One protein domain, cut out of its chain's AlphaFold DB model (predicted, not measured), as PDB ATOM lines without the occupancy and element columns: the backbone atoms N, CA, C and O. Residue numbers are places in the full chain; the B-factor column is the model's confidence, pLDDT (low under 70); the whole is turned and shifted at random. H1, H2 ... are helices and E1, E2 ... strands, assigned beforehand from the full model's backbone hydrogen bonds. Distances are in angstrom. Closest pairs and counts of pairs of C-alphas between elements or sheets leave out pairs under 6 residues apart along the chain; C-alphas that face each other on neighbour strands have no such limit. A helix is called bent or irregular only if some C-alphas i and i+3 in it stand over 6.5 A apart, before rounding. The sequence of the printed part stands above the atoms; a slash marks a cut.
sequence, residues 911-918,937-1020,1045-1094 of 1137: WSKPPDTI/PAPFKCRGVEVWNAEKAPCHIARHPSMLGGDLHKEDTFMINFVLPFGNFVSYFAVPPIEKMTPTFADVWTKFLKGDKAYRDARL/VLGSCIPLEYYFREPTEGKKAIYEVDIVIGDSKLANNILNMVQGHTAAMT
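This is residues 911 to 918, 937 to 1020 and 1045 to 1094 of the 1137 residues of the protein "Hypothetical protein" of Ditylum brightwellii (UniProt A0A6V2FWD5). A twisted sheet of five strands runs through this domain, with the short helix H1 packed on one face over E3. H3 grazes the sheet near its edge strand E4, H2 lies near H3, and H4 lies at the end of the sheet where E2 and E5 finish; residues 1085 to 1093, of which 1085 and 1086 belong to H4, stick out. The 142 printed residues have four named helices and five named strands, in the order E1, H1, E2, E3, H2, H3, E4, E5, H4; the class is mixed, helices and strands. The sheet is mixed and runs E1, E3, E2, E5, E4. The whole is compact, with a radius of gyration of the C-alphas of 15.6 A and spans of 43 by 31 by 31 A.

Begin at edge strand E1, residues 941 to 949; it is antiparallel to E3, residues 983 to 990, where you find N 943 and O 988 2.8 A apart. E3 forms a hairpin with E2, residues 973 to 980, with N 978 and O 985 at 2.8 A. E2 is parallel to E5, residues 1066 to 1072, with N 1071 and O 977 at 2.8 A. E5 forms a hairpin with edge strand E4, residues 1052 to 1057, with N 1057 and O 1066 at 2.8 A. Look next at H1, residues 963 to 970, which is irregular: C-alphas 966 and 969 are 7.6 A apart. It is on the sheet at a height over the sheet of 9.0 A, over E3, and on the local plane runs along E3 at 29 degrees, only just short of slantwise. Its closest C-alphas to E1 are those of Leu 964 and Gly 944, 6.7 A apart. E1, H1 and E2 make a split strand-helix-strand unit, two strands running the same way with E3 between them; its crossover is right-handed. H3, residues 1013 to 1019, only grazes the sheet; the C-alphas of Asp 1017 and Leu 1052 in E4 are its closest pair to that strand, 7.0 A apart. H2, residues 999 to 1010, is not on the sheet; it is close to H3 but not clearly touching, with the C-alphas of Phe 1008 and Arg 1016 closest at 6.1 A, at a shallow tilt of 31 degrees, opposite ways. H4, residues 1077 to 1086, only grazes the sheet with residues 1079 to 1083. In H2, H3 and H4 every O i to N i+4 pair is within hydrogen-bond range; in H1 0 of 4 are, and 3 of 5 O i to N i+3 pairs.

Find C-alpha 941 at (205.040, 198.788, 221.704); from there E1 runs 25.1 A to C-alpha 949 at (210.464, 183.797, 241.100). E2 measures 21.4 A, E3 23.2 A, E5 18.4 A and E4 16.2 A. H1 is 11.5 A long, H2 16.4 A, H3 10.0 A and H4 14.3 A, ending at C-alpha 1086 at (210.593, 199.392, 247.020).

The two C-alphas farthest apart are those of Glu 1061 and Met 1085, at 44.4 A. Two cuts break the printed part: residues 919 to 936 are not printed, with C-alphas 918 and 937 10.5 A apart, and residues 1021 to 1044, with C-alphas 1020 and 1045 5.8 A apart. The link from E1 to H1 is long, with 13 residues. The mean pLDDT of the printed part is 93.4, and no printed residue is under 70.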
ATOM      1  N   TRP A 911     199.657 195.123 234.198       95.25
ATOM      2  CA  TRP A 911     200.417 196.167 233.511       95.25
ATOM      3  C   TRP A 911     199.564 196.948 232.511       95.25
ATOM      4  O   TRP A 911     198.597 196.437 231.954       95.25
ATOM      5  N   SER A 912     199.934 198.192 232.229       95.06
ATOM      6  CA  SER A 912     199.277 199.037 231.229       95.06
ATOM      7  C   SER A 912     200.289 199.829 230.398       95.06
ATOM      8  O   SER A 912     201.501 199.797 230.643       95.06
ATOM      9  N   LYS A 913     199.798 200.548 229.381       94.31
ATOM     10  CA  LYS A 913     200.597 201.575 228.706       94.31
ATOM     11  C   LYS A 913     200.408 202.912 229.442       94.31
ATOM     12  O   LYS A 913     199.283 203.417 229.442       94.31
ATOM     13  N   PRO A 914     201.465 203.529 229.998       94.38
ATOM     14  CA  PRO A 914     201.355 204.865 230.569       94.38
ATOM     15  C   PRO A 914     201.087 205.910 229.467       94.38
ATOM     16  O   PRO A 914     201.502 205.715 228.320       94.38
ATOM     17  N   PRO A 915     200.453 207.054 229.793       91.88
ATOM     18  CA  PRO A 915     200.362 208.188 228.875       91.88
ATOM     19  C   PRO A 915     201.763 208.706 228.534       91.88
ATOM     20  O   PRO A 915     202.517 209.044 229.443       91.88
ATOM     21  N   ASP A 916     202.112 208.811 227.249       88.50
ATOM     22  CA  ASP A 916     203.480 209.130 226.798       88.50
ATOM     23  C   ASP A 916     203.999 210.477 227.342       88.50
ATOM     24  O   ASP A 916     205.191 210.643 227.604       88.50
ATOM     25  N   THR A 917     203.083 211.416 227.602       90.19
ATOM     26  CA  THR A 917     203.354 212.743 228.177       90.19
ATOM     27  C   THR A 917     203.791 212.729 229.646       90.19
ATOM     28  O   THR A 917     204.209 213.769 230.152       90.19
ATOM     29  N   ILE A 918     203.741 211.586 230.343       92.06
ATOM     30  CA  ILE A 918     204.255 211.449 231.720       92.06
ATOM     31  C   ILE A 918     205.782 211.640 231.795       92.06
ATOM     32  O   ILE A 918     206.312 212.010 232.841       92.06
ATOM     33  N   PRO A 937     205.175 210.016 221.346       94.06
ATOM     34  CA  PRO A 937     204.764 208.637 221.587       94.06
ATOM     35  C   PRO A 937     205.903 207.626 221.422       94.06
ATOM     36  O   PRO A 937     206.723 207.756 220.509       94.06
ATOM     37  N   ALA A 938     205.951 206.617 222.290       95.69
ATOM     38  CA  ALA A 938     206.994 205.595 222.233       95.69
ATOM     39  C   ALA A 938     206.841 204.709 220.972       95.69
ATOM     40  O   ALA A 938     205.757 204.146 220.777       95.69
ATOM     41  N   PRO A 939     207.874 204.568 220.111       95.75
ATOM     42  CA  PRO A 939     207.780 203.772 218.889       95.75
ATOM     43  C   PRO A 939     207.701 202.266 219.171       95.75
ATOM     44  O   PRO A 939     207.023 201.552 218.431       95.75
ATOM     45  N   PHE A 940     208.359 201.771 220.226       97.50
ATOM     46  CA  PHE A 940     208.354 200.345 220.556       97.50
ATOM     47  C   PHE A 940     207.156 200.035 221.457       97.50
ATOM     48  O   PHE A 940     207.002 200.597 222.547       97.50
ATOM     49  N   LYS A 941     206.290 199.124 221.007       95.88
ATOM     50  CA  LYS A 941     205.040 198.788 221.704       95.88
ATOM     51  C   LYS A 941     205.291 197.683 222.721       95.88
ATOM     52  O   LYS A 941     205.753 196.613 222.342       95.88
ATOM     53  N   CYS A 942     204.948 197.901 223.989       97.00
ATOM     54  CA  CYS A 942     205.027 196.833 224.987       97.00
ATOM     55  C   CYS A 942     204.088 195.671 224.605       97.00
ATOM     56  O   CYS A 942     202.889 195.888 224.399       97.00
ATOM     57  N   ARG A 943     204.661 194.467 224.466       95.81
ATOM     58  CA  ARG A 943     203.973 193.205 224.134       95.81
ATOM     59  C   ARG A 943     203.426 192.549 225.403       95.81
ATOM     60  O   ARG A 943     202.281 192.113 225.420       95.81
ATOM     61  N   GLY A 944     204.231 192.549 226.464       95.44
ATOM     62  CA  GLY A 944     203.905 191.973 227.762       95.44
ATOM     63  C   GLY A 944     204.944 192.326 228.824       95.44
ATOM     64  O   GLY A 944     205.994 192.908 228.530       95.44
ATOM     65  N   VAL A 945     204.632 191.947 230.057       96.44
ATOM     66  CA  VAL A 945     205.473 192.085 231.249       96.44
ATOM     67  C   VAL A 945     205.337 190.780 232.035       96.44
ATOM     68  O   VAL A 945     204.247 190.215 232.068       96.44
ATOM     69  N   GLU A 946     206.415 190.290 232.637       94.75
ATOM     70  CA  GLU A 946     206.449 189.038 233.404       94.75
ATOM     71  C   GLU A 946     207.228 189.217 234.710       94.75
ATOM     72  O   GLU A 946     208.192 189.988 234.768       94.75
ATOM     73  N   VAL A 947     206.840 188.477 235.753       94.25
ATOM     74  CA  VAL A 947     207.638 188.344 236.979       94.25
ATOM     75  C   VAL A 947     207.771 186.874 237.352       94.25
ATOM     76  O   VAL A 947     206.790 186.204 237.677       94.25
ATOM     77  N   TRP A 948     209.008 186.388 237.344       93.69
ATOM     78  CA  TRP A 948     209.357 185.006 237.644       93.69
ATOM     79  C   TRP A 948     210.164 184.932 238.936       93.69
ATOM     80  O   TRP A 948     211.189 185.597 239.070       93.69
ATOM     81  N   ASN A 949     209.727 184.102 239.877       91.06
ATOM     82  CA  ASN A 949     210.464 183.797 241.100       91.06
ATOM     83  C   ASN A 949     211.593 182.794 240.791       91.06
ATOM     84  O   ASN A 949     211.367 181.787 240.114       91.06
ATOM     85  N   ALA A 950     212.811 183.062 241.264       87.88
ATOM     86  CA  ALA A 950     213.947 182.161 241.098       87.88
ATOM     87  C   ALA A 950     215.000 182.368 242.198       87.88
ATOM     88  O   ALA A 950     215.530 183.465 242.362       87.88
ATOM     89  N   GLU A 951     215.384 181.280 242.880       83.50
ATOM     90  CA  GLU A 951     216.476 181.252 243.878       83.50
ATOM     91  C   GLU A 951     217.806 181.777 243.307       83.50
ATOM     92  O   GLU A 951     218.600 182.402 244.007       83.50
ATOM     93  N   LYS A 952     218.019 181.575 242.002       87.00
ATOM     94  CA  LYS A 952     219.031 182.272 241.215       87.00
ATOM     95  C   LYS A 952     218.417 182.719 239.892       87.00
ATOM     96  O   LYS A 952     218.293 181.915 238.971       87.00
ATOM     97  N   ALA A 953     218.070 183.999 239.808       92.25
ATOM     98  CA  ALA A 953     217.600 184.646 238.587       92.25
ATOM     99  C   ALA A 953     218.596 184.440 237.423       92.25
ATOM    100  O   ALA A 953     219.753 184.862 237.537       92.25
ATOM    101  N   PRO A 954     218.221 183.770 236.315       92.75
ATOM    102  CA  PRO A 954     219.097 183.653 235.155       92.75
ATOM    103  C   PRO A 954     219.303 184.986 234.428       92.75
ATOM    104  O   PRO A 954     218.360 185.728 234.146       92.75
ATOM    105  N   CYS A 955     220.554 185.206 234.032       94.69
ATOM    106  CA  CYS A 955     220.912 186.070 232.914       94.69
ATOM    107  C   CYS A 955     220.608 185.392 231.565       94.69
ATOM    108  O   CYS A 955     220.561 184.150 231.484       94.69
ATOM    109  N   HIS A 956     220.469 186.202 230.510       95.31
ATOM    110  CA  HIS A 956     220.106 185.778 229.151       95.31
ATOM    111  C   HIS A 956     218.847 184.894 229.188       95.31
ATOM    112  O   HIS A 956     218.873 183.729 228.776       95.31
ATOM    113  N   ILE A 957     217.766 185.391 229.797       95.12
ATOM    114  CA  ILE A 957     216.530 184.628 230.010       95.12
ATOM    115  C   ILE A 957     215.733 184.465 228.704       95.12
ATOM    116  O   ILE A 957     214.981 183.503 228.574       95.12
ATOM    117  N   ALA A 958     215.994 185.278 227.673       94.12
ATOM    118  CA  ALA A 958     215.393 185.140 226.340       94.12
ATOM    119  C   ALA A 958     215.697 183.808 225.615       94.12
ATOM    120  O   ALA A 958     215.102 183.521 224.576       94.12
ATOM    121  N   ARG A 959     216.621 182.986 226.133       92.00
ATOM    122  CA  ARG A 959     216.875 181.616 225.641       92.00
ATOM    123  C   ARG A 959     215.893 180.568 226.180       92.00
ATOM    124  O   ARG A 959     215.954 179.420 225.750       92.00
ATOM    125  N   HIS A 960     215.060 180.927 227.154       92.12
ATOM    126  CA  HIS A 960     214.071 180.038 227.752       92.12
ATOM    127  C   HIS A 960     212.833 179.939 226.834       92.12
ATOM    128  O   HIS A 960     212.342 180.972 226.376       92.12
ATOM    129  N   PRO A 961     212.302 178.737 226.538       89.12
ATOM    130  CA  PRO A 961     211.256 178.578 225.524       89.12
ATOM    131  C   PRO A 961     209.907 179.190 225.927       89.12
ATOM    132  O   PRO A 961     209.168 179.627 225.057       89.12
ATOM    133  N   SER A 962     209.587 179.259 227.224       89.25
ATOM    134  CA  SER A 962     208.273 179.713 227.717       89.25
ATOM    135  C   SER A 962     208.110 181.233 227.875       89.25
ATOM    136  O   SER A 962     207.047 181.671 228.304       89.25
ATOM    137  N   MET A 963     209.133 182.046 227.577       92.25
ATOM    138  CA  MET A 963     209.061 183.503 227.787       92.25
ATOM    139  C   MET A 963     207.982 184.145 226.905       92.25
ATOM    140  O   MET A 963     207.867 183.799 225.726       92.25
ATOM    141  N   LEU A 964     207.219 185.098 227.453       92.19
ATOM    142  CA  LEU A 964     206.040 185.683 226.799       92.19
ATOM    143  C   LEU A 964     205.026 184.596 226.374       92.19
ATOM    144  O   LEU A 964     204.471 184.649 225.281       92.19
ATOM    145  N   GLY A 965     204.847 183.556 227.194       88.31
ATOM    146  CA  GLY A 965     204.008 182.390 226.874       88.31
ATOM    147  C   GLY A 965     204.472 181.567 225.658       88.31
ATOM    148  O   GLY A 965     203.673 180.838 225.081       88.31
ATOM    149  N   GLY A 966     205.735 181.708 225.236       89.31
ATOM    150  CA  GLY A 966     206.286 181.117 224.007       89.31
ATOM    151  C   GLY A 966     206.279 182.053 222.791       89.31
ATOM    152  O   GLY A 966     206.976 181.803 221.807       89.31
ATOM    153  N   ASP A 967     205.580 183.189 222.862       91.88
ATOM    154  CA  ASP A 967     205.407 184.115 221.734       91.88
ATOM    155  C   ASP A 967     206.609 185.039 221.479       91.88
ATOM    156  O   ASP A 967     206.572 185.872 220.562       91.88
ATOM    157  N   LEU A 968     207.691 184.912 222.256       93.06
ATOM    158  CA  LEU A 968     208.860 185.790 222.185       93.06
ATOM    159  C   LEU A 968     209.392 185.948 220.749       93.06
ATOM    160  O   LEU A 968     209.536 187.075 220.281       93.06
ATOM    161  N   HIS A 969     209.584 184.847 220.016       90.88
ATOM    162  CA  HIS A 969     210.164 184.853 218.666       90.88
ATOM    163  C   HIS A 969     209.214 185.273 217.522       90.88
ATOM    164  O   HIS A 969     209.655 185.279 216.373       90.88
ATOM    165  N   LYS A 970     207.943 185.628 217.782       91.44
ATOM    166  CA  LYS A 970     206.986 186.019 216.718       91.44
ATOM    167  C   LYS A 970     207.297 187.373 216.062       91.44
ATOM    168  O   LYS A 970     207.004 187.560 214.884       91.44
ATOM    169  N   GLU A 971     207.898 188.305 216.800       94.06
ATOM    170  CA  GLU A 971     208.217 189.669 216.347       94.06
ATOM    171  C   GLU A 971     209.612 190.084 216.831       94.06
ATOM    172  O   GLU A 971     210.065 189.618 217.879       94.06
ATOM    173  N   ASP A 972     210.278 190.987 216.104       96.56
ATOM    174  CA  ASP A 972     211.567 191.544 216.533       96.56
ATOM    175  C   ASP A 972     211.370 192.281 217.869       96.56
ATOM    176  O   ASP A 972     210.528 193.177 217.982       96.56
ATOM    177  N   THR A 973     212.088 191.866 218.914       97.62
ATOM    178  CA  THR A 973     211.759 192.225 220.302       97.62
ATOM    179  C   THR A 973     212.955 192.821 221.037       97.62
ATOM    180  O   THR A 973     213.979 192.170 221.232       97.62
ATOM    181  N   PHE A 974     212.797 194.056 221.512       98.25
ATOM    182  CA  PHE A 974     213.649 194.648 222.539       98.25
ATOM    183  C   PHE A 974     213.126 194.233 223.913       98.25
ATOM    184  O   PHE A 974     211.915 194.210 224.141       98.25
ATOM    185  N   MET A 975     214.025 193.883 224.825       97.81
ATOM    186  CA  MET A 975     213.670 193.245 226.087       97.81
ATOM    187  C   MET A 975     214.552 193.768 227.215       97.81
ATOM    188  O   MET A 975     215.775 193.774 227.098       97.81
ATOM    189  N   ILE A 976     213.929 194.183 228.318       98.38
ATOM    190  CA  ILE A 976     214.631 194.536 229.555       98.38
ATOM    191  C   ILE A 976     214.325 193.474 230.605       98.38
ATOM    192  O   ILE A 976     213.157 193.244 230.925       98.38
ATOM    193  N   ASN A 977     215.374 192.868 231.153       97.94
ATOM    194  CA  ASN A 977     215.322 191.851 232.195       97.94
ATOM    195  C   ASN A 977     216.017 192.385 233.457       97.94
ATOM    196  O   ASN A 977     217.242 192.465 233.516       97.94
ATOM    197  N   PHE A 978     215.261 192.764 234.485       97.44
ATOM    198  CA  PHE A 978     215.849 193.037 235.794       97.44
ATOM    199  C   PHE A 978     216.176 191.710 236.481       97.44
ATOM    200  O   PHE A 978     215.271 190.981 236.891       97.44
ATOM    201  N   VAL A 979     217.469 191.429 236.642       97.00
ATOM    202  CA  VAL A 979     217.978 190.262 237.367       97.00
ATOM    203  C   VAL A 979     218.028 190.634 238.853       97.00
ATOM    204  O   VAL A 979     218.946 191.321 239.314       97.00
ATOM    205  N   LEU A 980     216.982 190.250 239.587       94.69
ATOM    206  CA  LEU A 980     216.782 190.549 241.007       94.69
ATOM    207  C   LEU A 980     217.399 189.439 241.884       94.69
ATOM    208  O   LEU A 980     217.497 188.294 241.443       94.69
ATOM    209  N   PRO A 981     217.721 189.706 243.165       91.31
ATOM    210  CA  PRO A 981     218.205 188.683 244.103       91.31
ATOM    211  C   PRO A 981     217.220 187.535 244.410       91.31
ATOM    212  O   PRO A 981     217.571 186.635 245.166       91.31
ATOM    213  N   PHE A 982     215.993 187.585 243.881       89.75
ATOM    214  CA  PHE A 982     214.911 186.622 244.119       89.75
ATOM    215  C   PHE A 982     214.135 186.229 242.845       89.75
ATOM    216  O   PHE A 982     213.104 185.563 242.933       89.75
ATOM    217  N   GLY A 983     214.567 186.668 241.657       93.62
ATOM    218  CA  GLY A 983     213.813 186.420 240.428       93.62
ATOM    219  C   GLY A 983     214.119 187.370 239.275       93.62
ATOM    220  O   GLY A 983     215.024 188.199 239.344       93.62
ATOM    221  N   ASN A 984     213.329 187.267 238.212       96.00
ATOM    222  CA  ASN A 984     213.428 188.101 237.021       96.00
ATOM    223  C   ASN A 984     212.157 188.934 236.862       96.00
ATOM    224  O   ASN A 984     211.052 188.394 236.883       96.00
ATOM    225  N   PHE A 985     212.314 190.240 236.656       96.31
ATOM    226  CA  PHE A 985     211.228 191.139 236.255       96.31
ATOM    227  C   PHE A 985     211.496 191.595 234.822       96.31
ATOM    228  O   PHE A 985     212.455 192.323 234.560       96.31
ATOM    229  N   VAL A 986     210.679 191.111 233.888       97.50
ATOM    230  CA  VAL A 986     210.941 191.185 232.449       97.50
ATOM    231  C   VAL A 986     209.883 192.038 231.759       97.50
ATOM    232  O   VAL A 986     208.698 191.958 232.074       97.50
ATOM    233  N   SER A 987     210.300 192.850 230.791       98.00
ATOM    234  CA  SER A 987     209.401 193.632 229.940       98.00
ATOM    235  C   SER A 987     209.800 193.519 228.469       98.00
ATOM    236  O   SER A 987     210.974 193.646 228.116       98.00
ATOM    237  N   TYR A 988     208.806 193.257 227.616       98.00
ATOM    238  CA  TYR A 988     208.977 192.942 226.196       98.00
ATOM    239  C   TYR A 988     208.392 194.047 225.323       98.00
ATOM    240  O   TYR A 988     207.260 194.484 225.553       98.00
ATOM    241  N   PHE A 989     209.107 194.457 224.277       98.25
ATOM    242  CA  PHE A 989     208.695 195.538 223.385       98.25
ATOM    243  C   PHE A 989     208.920 195.167 221.916       98.25
ATOM    244  O   PHE A 989     210.043 194.876 221.513       98.25
ATOM    245  N   ALA A 990     207.861 195.215 221.108       97.62
ATOM    246  CA  ALA A 990     207.938 195.028 219.665       97.62
ATOM    247  C   ALA A 990     208.704 196.199 219.037       97.62
ATOM    248  O   ALA A 990     208.306 197.361 219.191       97.62
ATOM    249  N   VAL A 991     209.784 195.881 218.329       97.31
ATOM    250  CA  VAL A 991     210.577 196.819 217.534       97.31
ATOM    251  C   VAL A 991     209.887 196.962 216.174       97.31
ATOM    252  O   VAL A 991     209.756 195.973 215.454       97.31
ATOM    253  N   PRO A 992     209.397 198.154 215.794       95.69
ATOM    254  CA  PRO A 992     208.872 198.359 214.453       95.69
ATOM    255  C   PRO A 992     210.021 198.339 213.427       95.69
ATOM    256  O   PRO A 992     211.145 198.703 213.776       95.69
ATOM    257  N   PRO A 993     209.752 198.002 212.154       93.62
ATOM    258  CA  PRO A 993     210.702 198.214 211.062       93.62
ATOM    259  C   PRO A 993     211.236 199.656 211.033       93.62
ATOM    260  O   PRO A 993     210.509 200.599 211.374       93.62
ATOM    261  N   ILE A 994     212.503 199.829 210.647       93.12
ATOM    262  CA  ILE A 994     213.242 201.101 210.753       93.12
ATOM    263  C   ILE A 994     212.559 202.213 209.939       93.12
ATOM    264  O   ILE A 994     212.516 203.366 210.364       93.12
ATOM    265  N   GLU A 995     211.915 201.851 208.833       93.12
ATOM    266  CA  GLU A 995     211.181 202.729 207.913       93.12
ATOM    267  C   GLU A 995     209.920 203.336 208.556       93.12
ATOM    268  O   GLU A 995     209.364 204.306 208.045       93.12
ATOM    269  N   LYS A 996     209.455 202.770 209.680       92.81
ATOM    270  CA  LYS A 996     208.315 203.266 210.471       92.81
ATOM    271  C   LYS A 996     208.752 204.096 211.685       92.81
ATOM    272  O   LYS A 996     207.897 204.569 212.436       92.81
ATOM    273  N   MET A 997     210.057 204.265 211.901       93.94
ATOM    274  CA  MET A 997     210.614 205.142 212.933       93.94
ATOM    275  C   MET A 997     210.785 206.572 212.396       93.94
ATOM    276  O   MET A 997     210.844 206.809 211.193       93.94
ATOM    277  N   THR A 998     210.900 207.559 213.287       92.19
ATOM    278  CA  THR A 998     211.355 208.903 212.894       92.19
ATOM    279  C   THR A 998     212.846 208.847 212.520       92.19
ATOM    280  O   THR A 998     213.591 208.172 213.230       92.19
ATOM    281  N   PRO A 999     213.333 209.560 211.481       92.19
ATOM    282  CA  PRO A 999     214.727 209.432 211.029       92.19
ATOM    283  C   PRO A 999     215.778 209.666 212.125       92.19
ATOM    284  O   PRO A 999     216.717 208.889 212.259       92.19
ATOM    285  N   THR A1000     215.575 210.665 212.992       92.56
ATOM    286  CA  THR A1000     216.480 210.926 214.126       92.56
ATOM    287  C   THR A1000     216.506 209.781 215.142       92.56
ATOM    288  O   THR A1000     217.556 209.485 215.709       92.56
ATOM    289  N   PHE A1001     215.377 209.097 215.359       94.56
ATOM    290  CA  PHE A1001     215.317 207.919 216.222       94.56
ATOM    291  C   PHE A1001     215.909 206.680 215.533       94.56
ATOM    292  O   PHE A1001     216.649 205.941 216.175       94.56
ATOM    293  N   ALA A1002     215.648 206.480 214.236       95.50
ATOM    294  CA  ALA A1002     216.236 205.409 213.429       95.50
ATOM    295  C   ALA A1002     217.773 205.443 213.465       95.50
ATOM    296  O   ALA A1002     218.407 204.413 213.704       95.50
ATOM    297  N   ASP A1003     218.371 206.629 213.318       95.25
ATOM    298  CA  ASP A1003     219.816 206.835 213.437       95.25
ATOM    299  C   ASP A1003     220.336 206.477 214.833       95.25
ATOM    300  O   ASP A1003     221.319 205.749 214.966       95.25
ATOM    301  N   VAL A1004     219.692 206.987 215.889       96.19
ATOM    302  CA  VAL A1004     220.101 206.745 217.284       96.19
ATOM    303  C   VAL A1004     219.963 205.265 217.659       96.19
ATOM    304  O   VAL A1004     220.866 204.711 218.288       96.19
ATOM    305  N   TRP A1005     218.897 204.596 217.217       96.88
ATOM    306  CA  TRP A1005     218.692 203.158 217.395       96.88
ATOM    307  C   TRP A1005     219.735 202.330 216.634       96.88
ATOM    308  O   TRP A1005     220.382 201.461 217.217       96.88
ATOM    309  N   THR A1006     219.990 202.656 215.364       95.81
ATOM    310  CA  THR A1006     221.001 201.974 214.539       95.81
ATOM    311  C   THR A1006     222.405 202.117 215.133       95.81
ATOM    312  O   THR A1006     223.165 201.146 215.168       95.81
ATOM    313  N   LYS A1007     222.747 203.303 215.657       96.50
ATOM    314  CA  LYS A1007     224.001 203.542 216.390       96.50
ATOM    315  C   LYS A1007     224.060 202.773 217.713       96.50
ATOM    316  O   LYS A1007     225.129 202.298 218.071       96.50
ATOM    317  N   PHE A1008     222.950 202.625 218.435       97.00
ATOM    318  CA  PHE A1008     222.895 201.865 219.691       97.00
ATOM    319  C   PHE A1008     223.081 200.354 219.473       97.00
ATOM    320  O   PHE A1008     223.837 199.720 220.211       97.00
ATOM    321  N   LEU A1009     222.473 199.791 218.422       96.56
ATOM    322  CA  LEU A1009     222.689 198.399 218.019       96.56
ATOM    323  C   LEU A1009     224.151 198.141 217.619       96.56
ATOM    324  O   LEU A1009     224.776 197.219 218.143       96.56
ATOM    325  N   LYS A1010     224.710 198.982 216.738       96.06
ATOM    326  CA  LYS A1010     226.092 198.852 216.233       96.06
ATOM    327  C   LYS A1010     227.170 199.300 217.230       96.06
ATOM    328  O   LYS A1010     228.338 198.983 217.033       96.06
ATOM    329  N   GLY A1011     226.796 200.044 218.269       96.31
ATOM    330  CA  GLY A1011     227.694 200.509 219.322       96.31
ATOM    331  C   GLY A1011     228.174 199.375 220.225       96.31
ATOM    332  O   GLY A1011     227.499 198.355 220.379       96.31
ATOM    333  N   ASP A1012     229.339 199.570 220.837       96.44
ATOM    334  CA  ASP A1012     229.933 198.632 221.784       96.44
ATOM    335  C   ASP A1012     229.269 198.710 223.175       96.44
ATOM    336  O   ASP A1012     228.354 199.503 223.421       96.44
ATOM    337  N   LYS A1013     229.742 197.883 224.117       96.19
ATOM    338  CA  LYS A1013     229.210 197.870 225.486       96.19
ATOM    339  C   LYS A1013     229.342 199.240 226.162       96.19
ATOM    340  O   LYS A1013     228.376 199.703 226.762       96.19
ATOM    341  N   ALA A1014     230.488 199.914 226.018       96.25
ATOM    342  CA  ALA A1014     230.726 201.213 226.645       96.25
ATOM    343  C   ALA A1014     229.788 202.304 226.096       96.25
ATOM    344  O   ALA A1014     229.239 203.094 226.867       96.25
ATOM    345  N   TYR A1015     229.543 202.318 224.783       96.56
ATOM    346  CA  TYR A1015     228.585 203.217 224.141       96.56
ATOM    347  C   TYR A1015     227.151 202.993 224.636       96.56
ATOM    348  O   TYR A1015     226.438 203.958 224.925       96.56
ATOM    349  N   ARG A1016     226.723 201.730 224.763       97.50
ATOM    350  CA  ARG A1016     225.384 201.387 225.267       97.50
ATOM    351  C   ARG A1016     225.236 201.742 226.749       97.50
ATOM    352  O   ARG A1016     224.271 202.421 227.099       97.50
ATOM    353  N   ASP A1017     226.218 201.396 227.584       96.88
ATOM    354  CA  ASP A1017     226.243 201.696 229.025       96.88
ATOM    355  C   ASP A1017     226.202 203.205 229.310       96.88
ATOM    356  O   ASP A1017     225.520 203.648 230.238       96.88
ATOM    357  N   ALA A1018     226.886 204.005 228.485       96.25
ATOM    358  CA  ALA A1018     226.904 205.461 228.588       96.25
ATOM    359  C   ALA A1018     225.621 206.145 228.079       96.25
ATOM    360  O   ALA A1018     225.391 207.309 228.415       96.25
ATOM    361  N   ARG A1019     224.793 205.465 227.266       95.94
ATOM    362  CA  ARG A1019     223.598 206.065 226.642       95.94
ATOM    363  C   ARG A1019     222.259 205.500 227.115       95.94
ATOM    364  O   ARG A1019     221.274 206.236 227.046       95.94
ATOM    365  N   LEU A1020     222.167 204.254 227.585       97.44
ATOM    366  CA  LEU A1020     220.885 203.675 227.994       97.44
ATOM    367  C   LEU A1020     220.391 204.302 229.308       97.44
ATOM    368  O   LEU A1020     221.008 204.169 230.368       97.44
ATOM    369  N   VAL A1045     221.134 207.046 234.075       91.31
ATOM    370  CA  VAL A1045     221.928 206.364 233.036       91.31
ATOM    371  C   VAL A1045     222.352 205.026 233.631       91.31
ATOM    372  O   VAL A1045     223.167 205.002 234.555       91.31
ATOM    373  N   LEU A1046     221.759 203.932 233.163       92.75
ATOM    374  CA  LEU A1046     221.780 202.651 233.872       92.75
ATOM    375  C   LEU A1046     223.209 202.123 234.078       92.75
ATOM    376  O   LEU A1046     223.607 201.890 235.220       92.75
ATOM    377  N   GLY A1047     224.008 202.062 233.008       90.12
ATOM    378  CA  GLY A1047     225.394 201.575 233.040       90.12
ATOM    379  C   GLY A1047     226.364 202.419 233.880       90.12
ATOM    380  O   GLY A1047     227.480 201.986 234.150       90.12
ATOM    381  N   SER A1048     225.951 203.604 234.352       88.19
ATOM    382  CA  SER A1048     226.746 204.409 235.296       88.19
ATOM    383  C   SER A1048     226.603 203.979 236.763       88.19
ATOM    384  O   SER A1048     227.405 204.389 237.602       88.19
ATOM    385  N   CYS A1049     225.569 203.194 237.089       85.06
ATOM    386  CA  CYS A1049     225.179 202.857 238.463       85.06
ATOM    387  C   CYS A1049     224.915 201.357 238.687       85.06
ATOM    388  O   CYS A1049     224.883 200.914 239.839       85.06
ATOM    389  N   ILE A1050     224.672 200.589 237.622       93.25
ATOM    390  CA  ILE A1050     224.266 199.180 237.660       93.25
ATOM    391  C   ILE A1050     224.968 198.443 236.509       93.25
ATOM    392  O   ILE A1050     224.947 198.960 235.392       93.25
ATOM    393  N   PRO A1051     225.575 197.261 236.732       94.38
ATOM    394  CA  PRO A1051     226.087 196.443 235.638       94.38
ATOM    395  C   PRO A1051     224.965 196.025 234.683       94.38
ATOM    396  O   PRO A1051     223.885 195.611 235.114       94.38
ATOM    397  N   LEU A1052     225.242 196.145 233.386       97.38
ATOM    398  CA  LEU A1052     224.349 195.750 232.300       97.38
ATOM    399  C   LEU A1052     225.024 194.703 231.427       97.38
ATOM    400  O   LEU A1052     226.176 194.906 231.059       97.38
ATOM    401  N   GLU A1053     224.305 193.662 231.022       97.25
ATOM    402  CA  GLU A1053     224.768 192.719 229.996       97.25
ATOM    403  C   GLU A1053     223.818 192.711 228.795       97.25
ATOM    404  O   GLU A1053     222.622 192.959 228.936       97.25
ATOM    405  N   TYR A1054     224.358 192.486 227.592       97.81
ATOM    406  CA  TYR A1054     223.634 192.674 226.330       97.81
ATOM    407  C   TYR A1054     223.666 191.408 225.477       97.81
ATOM    408  O   TYR A1054     224.711 191.046 224.932       97.81
ATOM    409  N   TYR A1055     222.505 190.788 225.279       97.25
ATOM    410  CA  TYR A1055     222.342 189.598 224.447       97.25
ATOM    411  C   TYR A1055     221.553 189.972 223.192       97.25
ATOM    412  O   TYR A1055     220.339 189.795 223.094       97.25
ATOM    413  N   PHE A1056     222.265 190.574 222.236       96.19
ATOM    414  CA  PHE A1056     221.704 190.994 220.953       96.19
ATOM    415  C   PHE A1056     221.896 189.881 219.921       96.19
ATOM    416  O   PHE A1056     223.016 189.436 219.670       96.19
ATOM    417  N   ARG A1057     220.788 189.436 219.331       93.25
ATOM    418  CA  ARG A1057     220.694 188.359 218.348       93.25
ATOM    419  C   ARG A1057     220.001 188.901 217.103       93.25
ATOM    420  O   ARG A1057     218.834 189.286 217.164       93.25
ATOM    421  N   GLU A1058     220.725 188.915 215.993       91.25
ATOM    422  CA  GLU A1058     220.173 189.207 214.667       91.25
ATOM    423  C   GLU A1058     219.139 188.137 214.260       91.25
ATOM    424  O   GLU A1058     219.198 187.011 214.767       91.25
ATOM    425  N   PRO A1059     218.156 188.465 213.400       91.56
ATOM    426  CA  PRO A1059     217.128 187.509 213.014       91.56
ATOM    427  C   PRO A1059     217.747 186.368 212.200       91.56
ATOM    428  O   PRO A1059     218.563 186.596 211.308       91.56
ATOM    429  N   THR A1060     217.338 185.136 212.491       89.50
ATOM    430  CA  THR A1060     217.738 183.939 211.742       89.50
ATOM    431  C   THR A1060     216.536 183.360 211.006       89.50
ATOM    432  O   THR A1060     215.389 183.738 211.251       89.50
ATOM    433  N   GLU A1061     216.775 182.381 210.138       85.44
ATOM    434  CA  GLU A1061     215.690 181.570 209.592       85.44
ATOM    435  C   GLU A1061     214.825 181.005 210.739       85.44
ATOM    436  O   GLU A1061     215.338 180.554 211.768       85.44
ATOM    437  N   GLY A1062     213.504 181.168 210.621       81.75
ATOM    438  CA  GLY A1062     212.526 180.790 211.645       81.75
ATOM    439  C   GLY A1062     212.504 181.602 212.957       81.75
ATOM    440  O   GLY A1062     211.609 181.357 213.764       81.75
ATOM    441  N   LYS A1063     213.419 182.557 213.218       88.19
ATOM    442  CA  LYS A1063     213.455 183.308 214.496       88.19
ATOM    443  C   LYS A1063     213.737 184.801 214.332       88.19
ATOM    444  O   LYS A1063     214.758 185.204 213.782       88.19
ATOM    445  N   LYS A1064     212.851 185.629 214.888       94.19
ATOM    446  CA  LYS A1064     212.988 187.092 214.914       94.19
ATOM    447  C   LYS A1064     214.108 187.582 215.834       94.19
ATOM    448  O   LYS A1064     214.563 186.857 216.722       94.19
ATOM    449  N   ALA A1065     214.547 188.814 215.591       95.81
ATOM    450  CA  ALA A1065     215.638 189.462 216.300       95.81
ATOM    451  C   ALA A1065     215.285 189.671 217.776       95.81
ATOM    452  O   ALA A1065     214.165 190.060 218.108       95.81
ATOM    453  N   ILE A1066     216.255 189.450 218.662       97.19
ATOM    454  CA  ILE A1066     216.088 189.641 220.105       97.19
ATOM    455  C   ILE A1066     217.189 190.572 220.601       97.19
ATOM    456  O   ILE A1066     218.371 190.299 220.411       97.19
ATOM    457  N   TYR A1067     216.798 191.656 221.261       97.75
ATOM    458  CA  TYR A1067     217.702 192.650 221.828       97.75
ATOM    459  C   TYR A1067     217.487 192.708 223.343       97.75
ATOM    460  O   TYR A1067     216.794 193.589 223.855       97.75
ATOM    461  N   GLU A1068     218.029 191.718 224.050       98.12
ATOM    462  CA  GLU A1068     217.916 191.590 225.505       98.12
ATOM    463  C   GLU A1068     218.989 192.429 226.216       98.12
ATOM    464  O   GLU A1068     220.167 192.405 225.843       98.12
ATOM    465  N   VAL A1069     218.568 193.170 227.244       98.44
ATOM    466  CA  VAL A1069     219.439 193.867 228.196       98.44
ATOM    467  C   VAL A1069     219.116 193.384 229.606       98.44
ATOM    468  O   VAL A1069     218.026 193.639 230.129       98.44
ATOM    469  N   ASP A1070     220.087 192.731 230.234       98.19
ATOM    470  CA  ASP A1070     220.027 192.344 231.637       98.19
ATOM    471  C   ASP A1070     220.477 193.516 232.510       98.19
ATOM    472  O   ASP A1070     221.574 194.045 232.336       98.19
ATOM    473  N   ILE A1071     219.649 193.907 233.478       97.50
ATOM    474  CA  ILE A1071     219.975 194.891 234.513       97.50
ATOM    475  C   ILE A1071     220.298 194.114 235.792       97.50
ATOM    476  O   ILE A1071     219.390 193.640 236.482       97.50
ATOM    477  N   VAL A1072     221.586 193.964 236.111       95.88
ATOM    478  CA  VAL A1072     222.051 193.095 237.205       95.88
ATOM    479  C   VAL A1072     222.014 193.849 238.534       95.88
ATOM    480  O   VAL A1072     222.968 194.516 238.940       95.88
ATOM    481  N   ILE A1073     220.878 193.759 239.232       94.38
ATOM    482  CA  ILE A1073     220.643 194.507 240.475       94.38
ATOM    483  C   ILE A1073     221.543 194.008 241.611       94.38
ATOM    484  O   ILE A1073     222.056 194.828 242.375       94.38
ATOM    485  N   GLY A1074     221.781 192.692 241.682       88.12
ATOM    486  CA  GLY A1074     222.564 192.045 242.742       88.12
ATOM    487  C   GLY A1074     223.970 192.624 242.942       88.12
ATOM    488  O   GLY A1074     224.410 192.750 244.083       88.12
ATOM    489  N   ASP A1075     224.623 193.085 241.874       87.31
ATOM    490  CA  ASP A1075     225.997 193.602 241.924       87.31
ATOM    491  C   ASP A1075     226.090 195.113 242.221       87.31
ATOM    492  O   ASP A1075     227.176 195.638 242.484       87.31
ATOM    493  N   SER A1076     224.965 195.841 242.252       90.44
ATOM    494  CA  SER A1076     224.941 197.264 242.611       90.44
ATOM    495  C   SER A1076     224.385 197.489 244.015       90.44
ATOM    496  O   SER A1076     223.200 197.306 244.288       90.44
ATOM    497  N   LYS A1077     225.236 197.970 244.930       88.81
ATOM    498  CA  LYS A1077     224.828 198.354 246.298       88.81
ATOM    499  C   LYS A1077     223.707 199.402 246.300       88.81
ATOM    500  O   LYS A1077     222.810 199.330 247.131       88.81
ATOM    501  N   LEU A1078     223.742 200.359 245.367       85.12
ATOM    502  CA  LEU A1078     222.707 201.388 245.247       85.12
ATOM    503  C   LEU A1078     221.384 200.784 244.762       85.12
ATOM    504  O   LEU A1078     220.339 201.057 245.349       85.12
ATOM    505  N   ALA A1079     221.431 199.933 243.734       87.81
ATOM    506  CA  ALA A1079     220.235 199.300 243.189       87.81
ATOM    507  C   ALA A1079     219.590 198.327 244.191       87.81
ATOM    508  O   ALA A1079     218.380 198.386 244.390       87.81
ATOM    509  N   ASN A1080     220.389 197.516 244.894       90.06
ATOM    510  CA  ASN A1080     219.916 196.672 245.995       90.06
ATOM    511  C   ASN A1080     219.273 197.487 247.125       90.06
ATOM    512  O   ASN A1080     218.250 197.072 247.656       90.06
ATOM    513  N   ASN A1081     219.833 198.641 247.508       88.94
ATOM    514  CA  ASN A1081     219.235 199.485 248.550       88.94
ATOM    515  C   ASN A1081     217.873 200.050 248.116       88.94
ATOM    516  O   ASN A1081     216.934 200.061 248.910       88.94
ATOM    517  N   ILE A1082     217.747 200.478 246.854       87.50
ATOM    518  CA  ILE A1082     216.476 200.950 246.287       87.50
ATOM    519  C   ILE A1082     215.469 199.793 246.207       87.50
ATOM    520  O   ILE A1082     214.349 199.936 246.692       87.50
ATOM    521  N   LEU A1083     215.868 198.634 245.671       90.69
ATOM    522  CA  LEU A1083     215.023 197.439 245.589       90.69
ATOM    523  C   LEU A1083     214.534 197.001 246.974       90.69
ATOM    524  O   LEU A1083     213.342 196.771 247.146       90.69
ATOM    525  N   ASN A1084     215.428 196.942 247.967       89.19
ATOM    526  CA  ASN A1084     215.083 196.502 249.318       89.19
ATOM    527  C   ASN A1084     214.036 197.392 249.995       89.19
ATOM    528  O   ASN A1084     213.263 196.887 250.808       89.19
ATOM    529  N   MET A1085     213.981 198.681 249.644       86.75
ATOM    530  CA  MET A1085     212.925 199.579 250.105       86.75
ATOM    531  C   MET A1085     211.650 199.441 249.262       86.75
ATOM    532  O   MET A1085     210.569 199.270 249.811       86.75
ATOM    533  N   VAL A1086     211.757 199.453 247.927       87.44
ATOM    534  CA  VAL A1086     210.593 199.392 247.020       87.44
ATOM    535  C   VAL A1086     209.818 198.075 247.164       87.44
ATOM    536  O   VAL A1086     208.589 198.100 247.187       87.44
ATOM    537  N   GLN A1087     210.506 196.933 247.294       88.31
ATOM    538  CA  GLN A1087     209.896 195.593 247.274       88.31
ATOM    539  C   GLN A1087     208.779 195.417 248.314       88.31
ATOM    540  O   GLN A1087     207.773 194.778 248.016       88.31
ATOM    541  N   GLY A1088     208.916 196.026 249.500       88.06
ATOM    542  CA  GLY A1088     207.929 195.939 250.581       88.06
ATOM    543  C   GLY A1088     206.629 196.698 250.308       88.06
ATOM    544  O   GLY A1088     205.622 196.426 250.958       88.06
ATOM    545  N   HIS A1089     206.636 197.614 249.336       89.44
ATOM    546  CA  HIS A1089     205.511 198.491 249.010       89.44
ATOM    547  C   HIS A1089     204.904 198.223 247.628       89.44
ATOM    548  O   HIS A1089     203.889 198.827 247.302       89.44
ATOM    549  N   THR A1090     205.483 197.333 246.815       91.38
ATOM    550  CA  THR A1090     205.050 197.064 245.425       91.38
ATOM    551  C   THR A1090     203.554 196.753 245.278       91.38
ATOM    552  O   THR A1090     202.918 197.267 244.357       91.38
ATOM    553  N   ALA A1091     202.972 196.032 246.237       91.31
ATOM    554  CA  ALA A1091     201.537 195.738 246.339       91.31
ATOM    555  C   ALA A1091     200.634 196.978 246.546       91.31
ATOM    556  O   ALA A1091     199.437 196.922 246.303       91.31
ATOM    557  N   ALA A1092     201.194 198.109 246.979       89.69
ATOM    558  CA  ALA A1092     200.505 199.378 247.230       89.69
ATOM    559  C   ALA A1092     200.977 200.493 246.272       89.69
ATOM    560  O   ALA A1092     200.941 201.678 246.616       89.69
ATOM    561  N   MET A1093     201.507 200.122 245.099       93.25
ATOM    562  CA  MET A1093     202.206 201.033 244.195       93.25
ATOM    563  C   MET A1093     201.825 200.865 242.727       93.25
ATOM    564  O   MET A1093     201.712 199.754 242.220       93.25
ATOM    565  N   THR A1094     201.790 201.991 242.016       94.50
ATOM    566  CA  THR A1094     201.720 202.033 240.555       94.50
ATOM    567  C   THR A1094     202.955 202.749 240.008       94.50
ATOM    568  O   THR A1094     203.136 203.957 240.212       94.50
TER     569      THR A1094